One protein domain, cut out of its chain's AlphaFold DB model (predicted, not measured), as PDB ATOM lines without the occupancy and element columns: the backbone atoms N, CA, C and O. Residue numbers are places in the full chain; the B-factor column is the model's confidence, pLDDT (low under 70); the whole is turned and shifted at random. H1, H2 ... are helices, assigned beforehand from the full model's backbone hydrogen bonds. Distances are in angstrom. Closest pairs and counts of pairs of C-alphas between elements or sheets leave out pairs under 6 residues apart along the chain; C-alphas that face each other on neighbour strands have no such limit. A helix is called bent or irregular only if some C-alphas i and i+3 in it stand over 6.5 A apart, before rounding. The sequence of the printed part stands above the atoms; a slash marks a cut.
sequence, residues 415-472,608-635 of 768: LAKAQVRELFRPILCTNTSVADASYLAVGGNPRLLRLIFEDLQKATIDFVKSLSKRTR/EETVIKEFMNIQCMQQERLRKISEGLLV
ATOM      1  N   LEU A 415     162.649 183.353 208.274       80.44
ATOM      2  CA  LEU A 415     162.842 182.886 209.642       80.44
ATOM      3  C   LEU A 415     164.331 182.863 209.991       80.44
ATOM      4  O   LEU A 415     165.150 182.321 209.253       80.44
ATOM      5  N   ALA A 416     164.701 183.385 211.154       83.50
ATOM      6  CA  ALA A 416     166.056 183.246 211.671       83.50
ATOM      7  C   ALA A 416     166.373 181.777 212.000       83.50
ATOM      8  O   ALA A 416     165.492 181.009 212.382       83.50
ATOM      9  N   LYS A 417     167.656 181.396 211.961       87.38
ATOM     10  CA  LYS A 417     168.118 180.031 212.290       87.38
ATOM     11  C   LYS A 417     167.534 179.489 213.605       87.38
ATOM     12  O   LYS A 417     167.139 178.329 213.672       87.38
ATOM     13  N   ALA A 418     167.456 180.326 214.640       85.00
ATOM     14  CA  ALA A 418     166.868 179.953 215.928       85.00
ATOM     15  C   ALA A 418     165.365 179.632 215.821       85.00
ATOM     16  O   ALA A 418     164.921 178.630 216.368       85.00
ATOM     17  N   GLN A 419     164.613 180.415 215.045       83.00
ATOM     18  CA  GLN A 419     163.184 180.190 214.803       83.00
ATOM     19  C   GLN A 419     162.950 178.909 214.001       83.00
ATOM     20  O   GLN A 419     162.005 178.178 214.269       83.00
ATOM     21  N   VAL A 420     163.835 178.589 213.052       83.06
ATOM     22  CA  VAL A 420     163.774 177.313 212.322       83.06
ATOM     23  C   VAL A 420     164.038 176.130 213.252       83.06
ATOM     24  O   VAL A 420     163.325 175.133 213.186       83.06
ATOM     25  N   ARG A 421     165.006 176.238 214.171       86.12
ATOM     26  CA  ARG A 421     165.227 175.211 215.205       86.12
ATOM     27  C   ARG A 421     163.999 175.007 216.082       86.12
ATOM     28  O   ARG A 421     163.654 173.865 216.366       86.12
ATOM     29  N   GLU A 422     163.344 176.089 216.490       82.12
ATOM     30  CA  GLU A 422     162.106 176.012 217.267       82.12
ATOM     31  C   GLU A 422     160.962 175.388 216.467       82.12
ATOM     32  O   GLU A 422     160.288 174.503 216.986       82.12
ATOM     33  N   LEU A 423     160.807 175.756 215.191       79.75
ATOM     34  CA  LEU A 423     159.789 175.195 214.301       79.75
ATOM     35  C   LEU A 423     159.936 173.673 214.150       79.75
ATOM     36  O   LEU A 423     158.949 172.946 214.147       79.75
ATOM     37  N   PHE A 424     161.173 173.179 214.072       77.88
ATOM     38  CA  PHE A 424     161.473 171.753 213.942       77.88
ATOM     39  C   PHE A 424     161.519 170.988 215.278       77.88
ATOM     40  O   PHE A 424     161.563 169.754 215.277       77.88
ATOM     41  N   ARG A 425     161.488 171.686 216.421       79.25
ATOM     42  CA  ARG A 425     161.594 171.094 217.766       79.25
ATOM     43  C   ARG A 425     160.542 170.010 218.053       79.25
ATOM     44  O   ARG A 425     160.946 168.981 218.595       79.25
ATOM     45  N   PRO A 426     159.257 170.155 217.665       64.38
ATOM     46  CA  PRO A 426     158.235 169.140 217.938       64.38
ATOM     47  C   PRO A 426     158.466 167.814 217.203       64.38
ATOM     48  O   PRO A 426     158.079 166.765 217.701       64.38
ATOM     49  N   ILE A 427     159.106 167.845 216.027       63.81
ATOM     50  CA  ILE A 427     159.357 166.639 215.222       63.81
ATOM     51  C   ILE A 427     160.695 166.001 215.587       63.81
ATOM     52  O   ILE A 427     160.791 164.784 215.725       63.81
ATOM     53  N   LEU A 428     161.742 166.811 215.753       67.06
ATOM     54  CA  LEU A 428     163.103 166.302 215.924       67.06
ATOM     55  C   LEU A 428     163.492 166.052 217.382       67.06
ATOM     56  O   LEU A 428     164.533 165.436 217.606       67.06
ATOM     57  N   CYS A 429     162.674 166.525 218.335       51.41
ATOM     58  CA  CYS A 429     162.729 166.398 219.801       51.41
ATOM     59  C   CYS A 429     164.044 166.819 220.499       51.41
ATOM     60  O   CYS A 429     163.989 167.391 221.584       51.41
ATOM     61  N   THR A 430     165.221 166.611 219.906       54.62
ATOM     62  CA  THR A 430     166.547 166.925 220.470       54.62
ATOM     63  C   THR A 430     167.618 167.209 219.415       54.62
ATOM     64  O   THR A 430     168.551 167.966 219.687       54.62
ATOM     65  N   ASN A 431     167.514 166.651 218.203       66.75
ATOM     66  CA  ASN A 431     168.580 166.783 217.215       66.75
ATOM     67  C   ASN A 431     168.407 168.050 216.362       66.75
ATOM     68  O   ASN A 431     167.714 168.054 215.345       66.75
ATOM     69  N   THR A 432     169.076 169.136 216.754       81.06
ATOM     70  CA  THR A 432     169.053 170.402 216.001       81.06
ATOM     71  C   THR A 432     169.774 170.319 214.656       81.06
ATOM     72  O   THR A 432     169.647 171.248 213.863       81.06
ATOM     73  N   SER A 433     170.519 169.242 214.368       80.88
ATOM     74  CA  SER A 433     171.293 169.122 213.126       80.88
ATOM     75  C   SER A 433     170.417 169.121 211.876       80.88
ATOM     76  O   SER A 433     170.800 169.734 210.890       80.88
ATOM     77  N   VAL A 434     169.223 168.517 211.912       77.88
ATOM     78  CA  VAL A 434     168.321 168.499 210.748       77.88
ATOM     79  C   VAL A 434     167.686 169.873 210.531       77.88
ATOM     80  O   VAL A 434     167.573 170.313 209.390       77.88
ATOM     81  N   ALA A 435     167.348 170.598 211.602       81.06
ATOM     82  CA  ALA A 435     166.888 171.985 211.500       81.06
ATOM     83  C   ALA A 435     167.998 172.911 210.971       81.06
ATOM     84  O   ALA A 435     167.751 173.764 210.122       81.06
ATOM     85  N   ASP A 436     169.238 172.702 211.422       84.62
ATOM     86  CA  ASP A 436     170.411 173.439 210.954       84.62
ATOM     87  C   ASP A 436     170.756 173.122 209.502       84.62
ATOM     88  O   ASP A 436     171.037 174.042 208.741       84.62
ATOM     89  N   ALA A 437     170.710 171.850 209.107       79.44
ATOM     90  CA  ALA A 437     170.923 171.415 207.734       79.44
ATOM     91  C   ALA A 437     169.823 171.958 206.818       79.44
ATOM     92  O   ALA A 437     170.124 172.458 205.739       79.44
ATOM     93  N   SER A 438     168.568 171.949 207.274       79.50
ATOM     94  CA  SER A 438     167.446 172.546 206.545       79.50
ATOM     95  C   SER A 438     167.646 174.052 206.381       79.50
ATOM     96  O   SER A 438     167.558 174.560 205.268       79.50
ATOM     97  N   TYR A 439     168.016 174.769 207.447       85.06
ATOM     98  CA  TYR A 439     168.330 176.198 207.368       85.06
ATOM     99  C   TYR A 439     169.539 176.490 206.468       85.06
ATOM    100  O   TYR A 439     169.535 177.465 205.727       85.06
ATOM    101  N   LEU A 440     170.582 175.661 206.496       77.75
ATOM    102  CA  LEU A 440     171.736 175.815 205.607       77.75
ATOM    103  C   LEU A 440     171.370 175.547 204.142       77.75
ATOM    104  O   LEU A 440     171.889 176.225 203.258       77.75
ATOM    105  N   ALA A 441     170.470 174.595 203.885       73.69
ATOM    106  CA  ALA A 441     170.042 174.222 202.543       73.69
ATOM    107  C   ALA A 441     169.087 175.249 201.917       73.69
ATOM    108  O   ALA A 441     169.277 175.639 200.766       73.69
ATOM    109  N   VAL A 442     168.059 175.686 202.656       81.75
ATOM    110  CA  VAL A 442     166.978 176.538 202.119       81.75
ATOM    111  C   VAL A 442     166.902 177.937 202.738       81.75
ATOM    112  O   VAL A 442     166.061 178.747 202.340       81.75
ATOM    113  N   GLY A 443     167.783 178.258 203.684       86.31
ATOM    114  CA  GLY A 443     167.731 179.504 204.445       86.31
ATOM    115  C   GLY A 443     166.537 179.555 205.400       86.31
ATOM    116  O   GLY A 443     165.973 178.538 205.804       86.31
ATOM    117  N   GLY A 444     166.124 180.774 205.734       83.75
ATOM    118  CA  GLY A 444     164.938 181.053 206.541       83.75
ATOM    119  C   GLY A 444     163.608 180.963 205.796       83.75
ATOM    120  O   GLY A 444     162.599 181.402 206.330       83.75
ATOM    121  N   ASN A 445     163.568 180.473 204.554       79.69
ATOM    122  CA  ASN A 445     162.364 180.577 203.731       79.69
ATOM    123  C   ASN A 445     161.214 179.716 204.301       79.69
ATOM    124  O   ASN A 445     161.286 178.486 204.217       79.69
ATOM    125  N   PRO A 446     160.123 180.312 204.822       74.88
ATOM    126  CA  PRO A 446     159.094 179.567 205.548       74.88
ATOM    127  C   PRO A 446     158.334 178.580 204.655       74.88
ATOM    128  O   PRO A 446     157.894 177.541 205.135       74.88
ATOM    129  N   ARG A 447     158.212 178.849 203.344       74.94
ATOM    130  CA  ARG A 447     157.538 177.937 202.405       74.94
ATOM    131  C   ARG A 447     158.355 176.676 202.164       74.94
ATOM    132  O   ARG A 447     157.808 175.579 202.193       74.94
ATOM    133  N   LEU A 448     159.658 176.834 201.930       76.94
ATOM    134  CA  LEU A 448     160.555 175.698 201.716       76.94
ATOM    135  C   LEU A 448     160.733 174.892 203.004       76.94
ATOM    136  O   LEU A 448     160.674 173.669 202.966       76.94
ATOM    137  N   LEU A 449     160.868 175.571 204.146       82.56
ATOM    138  CA  LEU A 449     160.949 174.919 205.452       82.56
ATOM    139  C   LEU A 449     159.671 174.152 205.792       82.56
ATOM    140  O   LEU A 449     159.765 173.035 206.289       82.56
ATOM    141  N   ARG A 450     158.490 174.700 205.478       79.88
ATOM    142  CA  ARG A 450     157.209 174.004 205.651       79.88
ATOM    143  C   ARG A 450     157.108 172.759 204.778       79.88
ATOM    144  O   ARG A 450     156.693 171.731 205.286       79.88
ATOM    145  N   LEU A 451     157.508 172.828 203.507       78.56
ATOM    146  CA  LEU A 451     157.510 171.653 202.627       78.56
ATOM    147  C   LEU A 451     158.433 170.554 203.166       78.56
ATOM    148  O   LEU A 451     158.020 169.403 203.262       78.56
ATOM    149  N   ILE A 452     159.649 170.922 203.590       80.00
ATOM    150  CA  ILE A 452     160.572 169.985 204.243       80.00
ATOM    151  C   ILE A 452     159.916 169.386 205.492       80.00
ATOM    152  O   ILE A 452     159.997 168.183 205.704       80.00
ATOM    153  N   PHE A 453     159.251 170.207 206.304       80.44
ATOM    154  CA  PHE A 453     158.605 169.779 207.541       80.44
ATOM    155  C   PHE A 453     157.406 168.844 207.305       80.44
ATOM    156  O   PHE A 453     157.339 167.793 207.936       80.44
ATOM    157  N   GLU A 454     156.494 169.181 206.388       79.69
ATOM    158  CA  GLU A 454     155.320 168.366 206.034       79.69
ATOM    159  C   GLU A 454     155.738 166.999 205.480       79.69
ATOM    160  O   GLU A 454     155.195 165.970 205.888       79.69
ATOM    161  N   ASP A 455     156.756 166.964 204.617       76.44
ATOM    162  CA  ASP A 455     157.279 165.712 204.073       76.44
ATOM    163  C   ASP A 455     157.963 164.862 205.154       76.44
ATOM    164  O   ASP A 455     157.781 163.641 205.196       76.44
ATOM    165  N   LEU A 456     158.709 165.488 206.069       77.00
ATOM    166  CA  LEU A 456     159.378 164.803 207.181       77.00
ATOM    167  C   LEU A 456     158.353 164.255 208.187       77.00
ATOM    168  O   LEU A 456     158.489 163.126 208.668       77.00
ATOM    169  N   GLN A 457     157.276 165.002 208.437       77.75
ATOM    170  CA  GLN A 457     156.143 164.557 209.244       77.75
ATOM    171  C   GLN A 457     155.430 163.368 208.592       77.75
ATOM    172  O   GLN A 457     155.219 162.347 209.248       77.75
ATOM    173  N   LYS A 458     155.109 163.454 207.296       79.81
ATOM    174  CA  LYS A 458     154.471 162.363 206.547       79.81
ATOM    175  C   LYS A 458     155.336 161.104 206.545       79.81
ATOM    176  O   LYS A 458     154.835 160.024 206.843       79.81
ATOM    177  N   ALA A 459     156.638 161.243 206.301       72.12
ATOM    178  CA  ALA A 459     157.580 160.130 206.348       72.12
ATOM    179  C   ALA A 459     157.639 159.477 207.738       72.12
ATOM    180  O   ALA A 459     157.721 158.253 207.840       72.12
ATOM    181  N   THR A 460     157.557 160.276 208.805       73.81
ATOM    182  CA  THR A 460     157.504 159.772 210.184       73.81
ATOM    183  C   THR A 460     156.207 159.002 210.443       73.81
ATOM    184  O   THR A 460     156.243 157.916 211.018       73.81
ATOM    185  N   ILE A 461     155.065 159.510 209.967       76.75
ATOM    186  CA  ILE A 461     153.761 158.841 210.088       76.75
ATOM    187  C   ILE A 461     153.745 157.514 209.320       76.75
ATOM    188  O   ILE A 461     153.350 156.489 209.877       76.75
ATOM    189  N   ASP A 462     154.180 157.510 208.059       79.19
ATOM    190  CA  ASP A 462     154.215 156.304 207.223       79.19
ATOM    191  C   ASP A 462     155.148 155.245 207.823       79.19
ATOM    192  O   ASP A 462     154.840 154.051 207.822       79.19
ATOM    193  N   PHE A 463     156.255 155.687 208.418       71.56
ATOM    194  CA  PHE A 463     157.166 154.819 209.143       71.56
ATOM    195  C   PHE A 463     156.515 154.182 210.379       71.56
ATOM    196  O   PHE A 463     156.541 152.958 210.521       71.56
ATOM    197  N   VAL A 464     155.868 154.976 211.236       74.06
ATOM    198  CA  VAL A 464     155.148 154.464 212.415       74.06
ATOM    199  C   VAL A 464     154.072 153.457 212.004       74.06
ATOM    200  O   VAL A 464     153.945 152.395 212.617       74.06
ATOM    201  N   LYS A 465     153.348 153.735 210.915       81.12
ATOM    202  CA  LYS A 465     152.385 152.785 210.346       81.12
ATOM    203  C   LYS A 465     153.067 151.483 209.916       81.12
ATOM    204  O   LYS A 465     152.557 150.412 210.239       81.12
ATOM    205  N   SER A 466     154.227 151.548 209.261       81.38
ATOM    206  CA  SER A 466     154.968 150.349 208.838       81.38
ATOM    207  C   SER A 466     155.443 149.485 210.015       81.38
ATOM    208  O   SER A 466     155.298 148.265 209.961       81.38
ATOM    209  N   LEU A 467     155.900 150.102 211.115       75.19
ATOM    210  CA  LEU A 467     156.252 149.383 212.344       75.19
ATOM    211  C   LEU A 467     155.033 148.691 212.967       75.19
ATOM    212  O   LEU A 467     155.109 147.525 213.357       75.19
ATOM    213  N   SER A 468     153.894 149.389 213.024       77.25
ATOM    214  CA  SER A 468     152.659 148.817 213.571       77.25
ATOM    215  C   SER A 468     152.155 147.628 212.747       77.25
ATOM    216  O   SER A 468     151.680 146.644 213.310       77.25
ATOM    217  N   LYS A 469     152.325 147.678 211.418       83.94
ATOM    218  CA  LYS A 469     151.947 146.588 210.514       83.94
ATOM    219  C   LYS A 469     152.832 145.356 210.719       83.94
ATOM    220  O   LYS A 469     152.309 144.258 210.870       83.94
ATOM    221  N   ARG A 470     154.151 145.550 210.812       77.06
ATOM    222  CA  ARG A 470     155.119 144.457 211.002       77.06
ATOM    223  C   ARG A 470     154.952 143.743 212.345       77.06
ATOM    224  O   ARG A 470     155.154 142.539 212.425       77.06
ATOM    225  N   THR A 471     154.542 144.479 213.380       75.62
ATOM    226  CA  THR A 471     154.246 143.901 214.702       75.62
ATOM    227  C   THR A 471     153.033 142.964 214.633       75.62
ATOM    228  O   THR A 471     153.099 141.849 215.138       75.62
ATOM    229  N   ARG A 472     151.965 143.361 213.924       72.88
ATOM    230  CA  ARG A 472     150.757 142.530 213.755       72.88
ATOM    231  C   ARG A 472     151.003 141.268 212.928       72.88
ATOM    232  O   ARG A 472     150.470 140.219 213.260       72.88
ATOM    233  N   GLU A 608     167.477 143.496 221.561       73.69
ATOM    234  CA  GLU A 608     167.864 144.909 221.676       73.69
ATOM    235  C   GLU A 608     168.810 145.341 220.543       73.69
ATOM    236  O   GLU A 608     168.607 146.392 219.927       73.69
ATOM    237  N   GLU A 609     169.802 144.516 220.194       79.19
ATOM    238  CA  GLU A 609     170.746 144.839 219.115       79.19
ATOM    239  C   GLU A 609     170.063 144.886 217.738       79.19
ATOM    240  O   GLU A 609     170.377 145.744 216.907       79.19
ATOM    241  N   THR A 610     169.092 144.002 217.496       78.81
ATOM    242  CA  THR A 610     168.310 144.003 216.252       78.81
ATOM    243  C   THR A 610     167.416 145.237 216.145       78.81
ATOM    244  O   THR A 610     167.410 145.878 215.094       78.81
ATOM    245  N   VAL A 611     166.762 145.656 217.234       78.38
ATOM    246  CA  VAL A 611     165.961 146.892 217.265       78.38
ATOM    247  C   VAL A 611     166.830 148.134 217.032       78.38
ATOM    248  O   VAL A 611     166.444 149.020 216.268       78.38
ATOM    249  N   ILE A 612     168.029 148.197 217.623       79.25
ATOM    250  CA  ILE A 612     168.965 149.314 217.410       79.25
ATOM    251  C   ILE A 612     169.465 149.344 215.958       79.25
ATOM    252  O   ILE A 612     169.501 150.415 215.344       79.25
ATOM    253  N   LYS A 613     169.814 148.188 215.375       84.50
ATOM    254  CA  LYS A 613     170.236 148.089 213.966       84.50
ATOM    255  C   LYS A 613     169.119 148.487 213.006       84.50
ATOM    256  O   LYS A 613     169.383 149.233 212.061       84.50
ATOM    257  N   GLU A 614     167.882 148.052 213.251       81.38
ATOM    258  CA  GLU A 614     166.736 148.492 212.453       81.38
ATOM    259  C   GLU A 614     166.539 150.006 212.577       81.38
ATOM    260  O   GLU A 614     166.476 150.694 211.557       81.38
ATOM    261  N   PHE A 615     166.544 150.553 213.796       76.50
ATOM    262  CA  PHE A 615     166.394 151.990 214.025       76.50
ATOM    263  C   PHE A 615     167.468 152.825 213.301       76.50
ATOM    264  O   PHE A 615     167.141 153.831 212.664       76.50
ATOM    265  N   MET A 616     168.733 152.396 213.328       79.00
ATOM    266  CA  MET A 616     169.826 153.058 212.598       79.00
ATOM    267  C   MET A 616     169.657 152.974 211.077       79.00
ATOM    268  O   MET A 616     169.849 153.971 210.379       79.00
ATOM    269  N   ASN A 617     169.252 151.815 210.547       82.94
ATOM    270  CA  ASN A 617     168.989 151.651 209.115       82.94
ATOM    271  C   ASN A 617     167.839 152.565 208.652       82.94
ATOM    272  O   ASN A 617     167.912 153.216 207.610       82.94
ATOM    273  N   ILE A 618     166.804 152.701 209.478       69.94
ATOM    274  CA  ILE A 618     165.670 153.588 209.219       69.94
ATOM    275  C   ILE A 618     166.094 155.059 209.232       69.94
ATOM    276  O   ILE A 618     165.723 155.797 208.317       69.94
ATOM    277  N   GLN A 619     166.888 155.491 210.216       69.19
ATOM    278  CA  GLN A 619     167.448 156.846 210.230       69.19
ATOM    279  C   GLN A 619     168.264 157.127 208.961       69.19
ATOM    280  O   GLN A 619     168.100 158.181 208.349       69.19
ATOM    281  N   CYS A 620     169.075 156.163 208.521       76.69
ATOM    282  CA  CYS A 620     169.846 156.266 207.285       76.69
ATOM    283  C   CYS A 620     168.931 156.402 206.052       76.69
ATOM    284  O   CYS A 620     169.111 157.307 205.237       76.69
ATOM    285  N   MET A 621     167.874 155.587 205.945       77.31
ATOM    286  CA  MET A 621     166.890 155.694 204.860       77.31
ATOM    287  C   MET A 621     166.125 157.026 204.867       77.31
ATOM    288  O   MET A 621     165.848 157.577 203.799       77.31
ATOM    289  N   GLN A 622     165.769 157.550 206.044       66.56
ATOM    290  CA  GLN A 622     165.115 158.854 206.169       66.56
ATOM    291  C   GLN A 622     166.052 159.982 205.726       66.56
ATOM    292  O   GLN A 622     165.634 160.841 204.950       66.56
ATOM    293  N   GLN A 623     167.322 159.949 206.136       69.50
ATOM    294  CA  GLN A 623     168.333 160.907 205.684       69.50
ATOM    295  C   GLN A 623     168.543 160.842 204.166       69.50
ATOM    296  O   GLN A 623     168.553 161.882 203.510       69.50
ATOM    297  N   GLU A 624     168.627 159.646 203.583       76.81
ATOM    298  CA  GLU A 624     168.804 159.470 202.138       76.81
ATOM    299  C   GLU A 624     167.576 159.936 201.335       76.81
ATOM    300  O   GLU A 624     167.706 160.535 200.266       76.81
ATOM    301  N   ARG A 625     166.355 159.732 201.845       66.75
ATOM    302  CA  ARG A 625     165.142 160.281 201.215       66.75
ATOM    303  C   ARG A 625     165.091 161.800 201.308       66.75
ATOM    304  O   ARG A 625     164.800 162.442 200.301       66.75
ATOM    305  N   LEU A 626     165.402 162.374 202.471       60.72
ATOM    306  CA  LEU A 626     165.496 163.827 202.637       60.72
ATOM    307  C   LEU A 626     166.553 164.415 201.707       60.72
ATOM    308  O   LEU A 626     166.306 165.441 201.078       60.72
ATOM    309  N   ARG A 627     167.680 163.720 201.535       74.25
ATOM    310  CA  ARG A 627     168.703 164.071 200.558       74.25
ATOM    311  C   ARG A 627     168.131 164.083 199.140       74.25
ATOM    312  O   ARG A 627     168.169 165.133 198.508       74.25
ATOM    313  N   LYS A 628     167.506 163.001 198.667       77.50
ATOM    314  CA  LYS A 628     166.904 162.939 197.316       77.50
ATOM    315  C   LYS A 628     165.816 163.992 197.084       77.50
ATOM    316  O   LYS A 628     165.726 164.562 195.997       77.50
ATOM    317  N   ILE A 629     164.987 164.273 198.089       65.56
ATOM    318  CA  ILE A 629     163.943 165.306 198.009       65.56
ATOM    319  C   ILE A 629     164.577 166.696 197.963       65.56
ATOM    320  O   ILE A 629     164.189 167.513 197.128       65.56
ATOM    321  N   SER A 630     165.583 166.950 198.805       69.12
ATOM    322  CA  SER A 630     166.336 168.202 198.779       69.12
ATOM    323  C   SER A 630     167.029 168.400 197.431       69.12
ATOM    324  O   SER A 630     166.912 169.474 196.856       69.12
ATOM    325  N   GLU A 631     167.621 167.353 196.849       77.38
ATOM    326  CA  GLU A 631     168.199 167.371 195.504       77.38
ATOM    327  C   GLU A 631     167.124 167.704 194.455       77.38
ATOM    328  O   GLU A 631     167.325 168.585 193.619       77.38
ATOM    329  N   GLY A 632     165.939 167.089 194.533       84.44
ATOM    330  CA  GLY A 632     164.828 167.364 193.617       84.44
ATOM    331  C   GLY A 632     164.266 168.789 193.715       84.44
ATOM    332  O   GLY A 632     163.989 169.421 192.690       84.44
ATOM    333  N   LEU A 633     164.097 169.317 194.931       77.50
ATOM    334  CA  LEU A 633     163.625 170.685 195.170       77.50
ATOM    335  C   LEU A 633     164.676 171.719 194.771       77.50
ATOM    336  O   LEU A 633     164.338 172.693 194.097       77.50
ATOM    337  N   LEU A 634     165.944 171.476 195.107       82.62
ATOM    338  CA  LEU A 634     167.056 172.316 194.680       82.62
ATOM    339  C   LEU A 634     167.098 172.379 193.156       82.62
ATOM    340  O   LEU A 634     167.098 173.477 192.616       82.62
ATOM    341  N   VAL A 635     167.023 171.248 192.444       88.62
ATOM    342  CA  VAL A 635     167.001 171.237 190.969       88.62
ATOM    343  C   VAL A 635     165.858 172.089 190.406       88.62
ATOM    344  O   VAL A 635     166.058 172.813 189.429       88.62
TER     345      VAL A 635
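This is residues 415 to 472 and 608 to 635 of the 768 residues of the protein "AAA_16 domain-containing protein" of Eimeria maxima (UniProt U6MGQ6). Two long helices, H3 and H4, run opposite ways and cross near their middles as a shallow X, and two short helices, H1 and H2, pack together as a steeply crossed pair beside the first part of H3. H2 also comes near H4, while at the other end of the model residues 464 to 472 of H3 and 608 to 617 of H4 stick out as two free arms. The printed part has 86 residues with four named helices, H1, H2, H3 and H4 along the chain, and no named strand; its class is all helix. It is only just compact, close to loose, with a radius of gyration of the C-alphas of 14.1 A, and its spans are 42 by 28 by 19 A, only just elongated.

Begin with the longest helix, H4, residues 608 to 635, and look across to H3, residues 446 to 472. They are close but not clearly touching: their closest C-alphas, those of Ala 459 and Gln 622, are 7.6 A apart. They run opposite ways at a shallow tilt of 32 degrees, only just short of steep. Next find H2, residues 432 to 442. H2 and H4 are near each other, with 10 pairs of C-alphas within 10 A. H2 touches H3 at residues 448 to 452 alone, opposite ways at a steep tilt of 47 degrees; the closest C-alphas, those of Val 442 and Leu 448, are 6.5 A apart. H1, residues 417 to 428, touches H2, opposite ways at a steep tilt of 56 degrees, with the C-alphas of Arg 421 and Ala 435 closest at 5.2 A. H1 and H3 only just touch, with 3 pairs of C-alphas within 8 A, at residues 449 to 457 of H3 alone; the closest C-alphas, those of Ile 427 and Gln 457, are 7.1 A apart. These two run the same way at a shallow tilt of 15 degrees. H1 and H4 are apart. In H2, H3 and H4 every O i to N i+4 pair is within hydrogen-bond range; in H1 it is 6 of 8.

Find C-alpha 608 at (167.864, 144.909, 221.676); from there H4 runs 40.5 A to C-alpha 635 at (167.001, 171.237, 190.969). H3 runs 38.8 A from C-alpha 446 at (159.094, 179.567, 205.548) to C-alpha 472. H2 measures 15.3 A from C-alpha 432 to C-alpha 442. H1 measures 15.1 A from C-alpha 417 to C-alpha 428, and it is irregular: C-alphas 423 and 426 are 7.2 A apart.

Look to Ala 416 and Arg 472 for the two C-alphas farthest apart, at 43.5 A. The links H1 to H2 and H2 to H3 are tight. Residues 473 to 607 are not printed, and across this cut C-alphas 472 and 608 are 19.0 A apart. The mean pLDDT of the printed part is 77.0; 14 residues are under 70, among them residues 426 to 431.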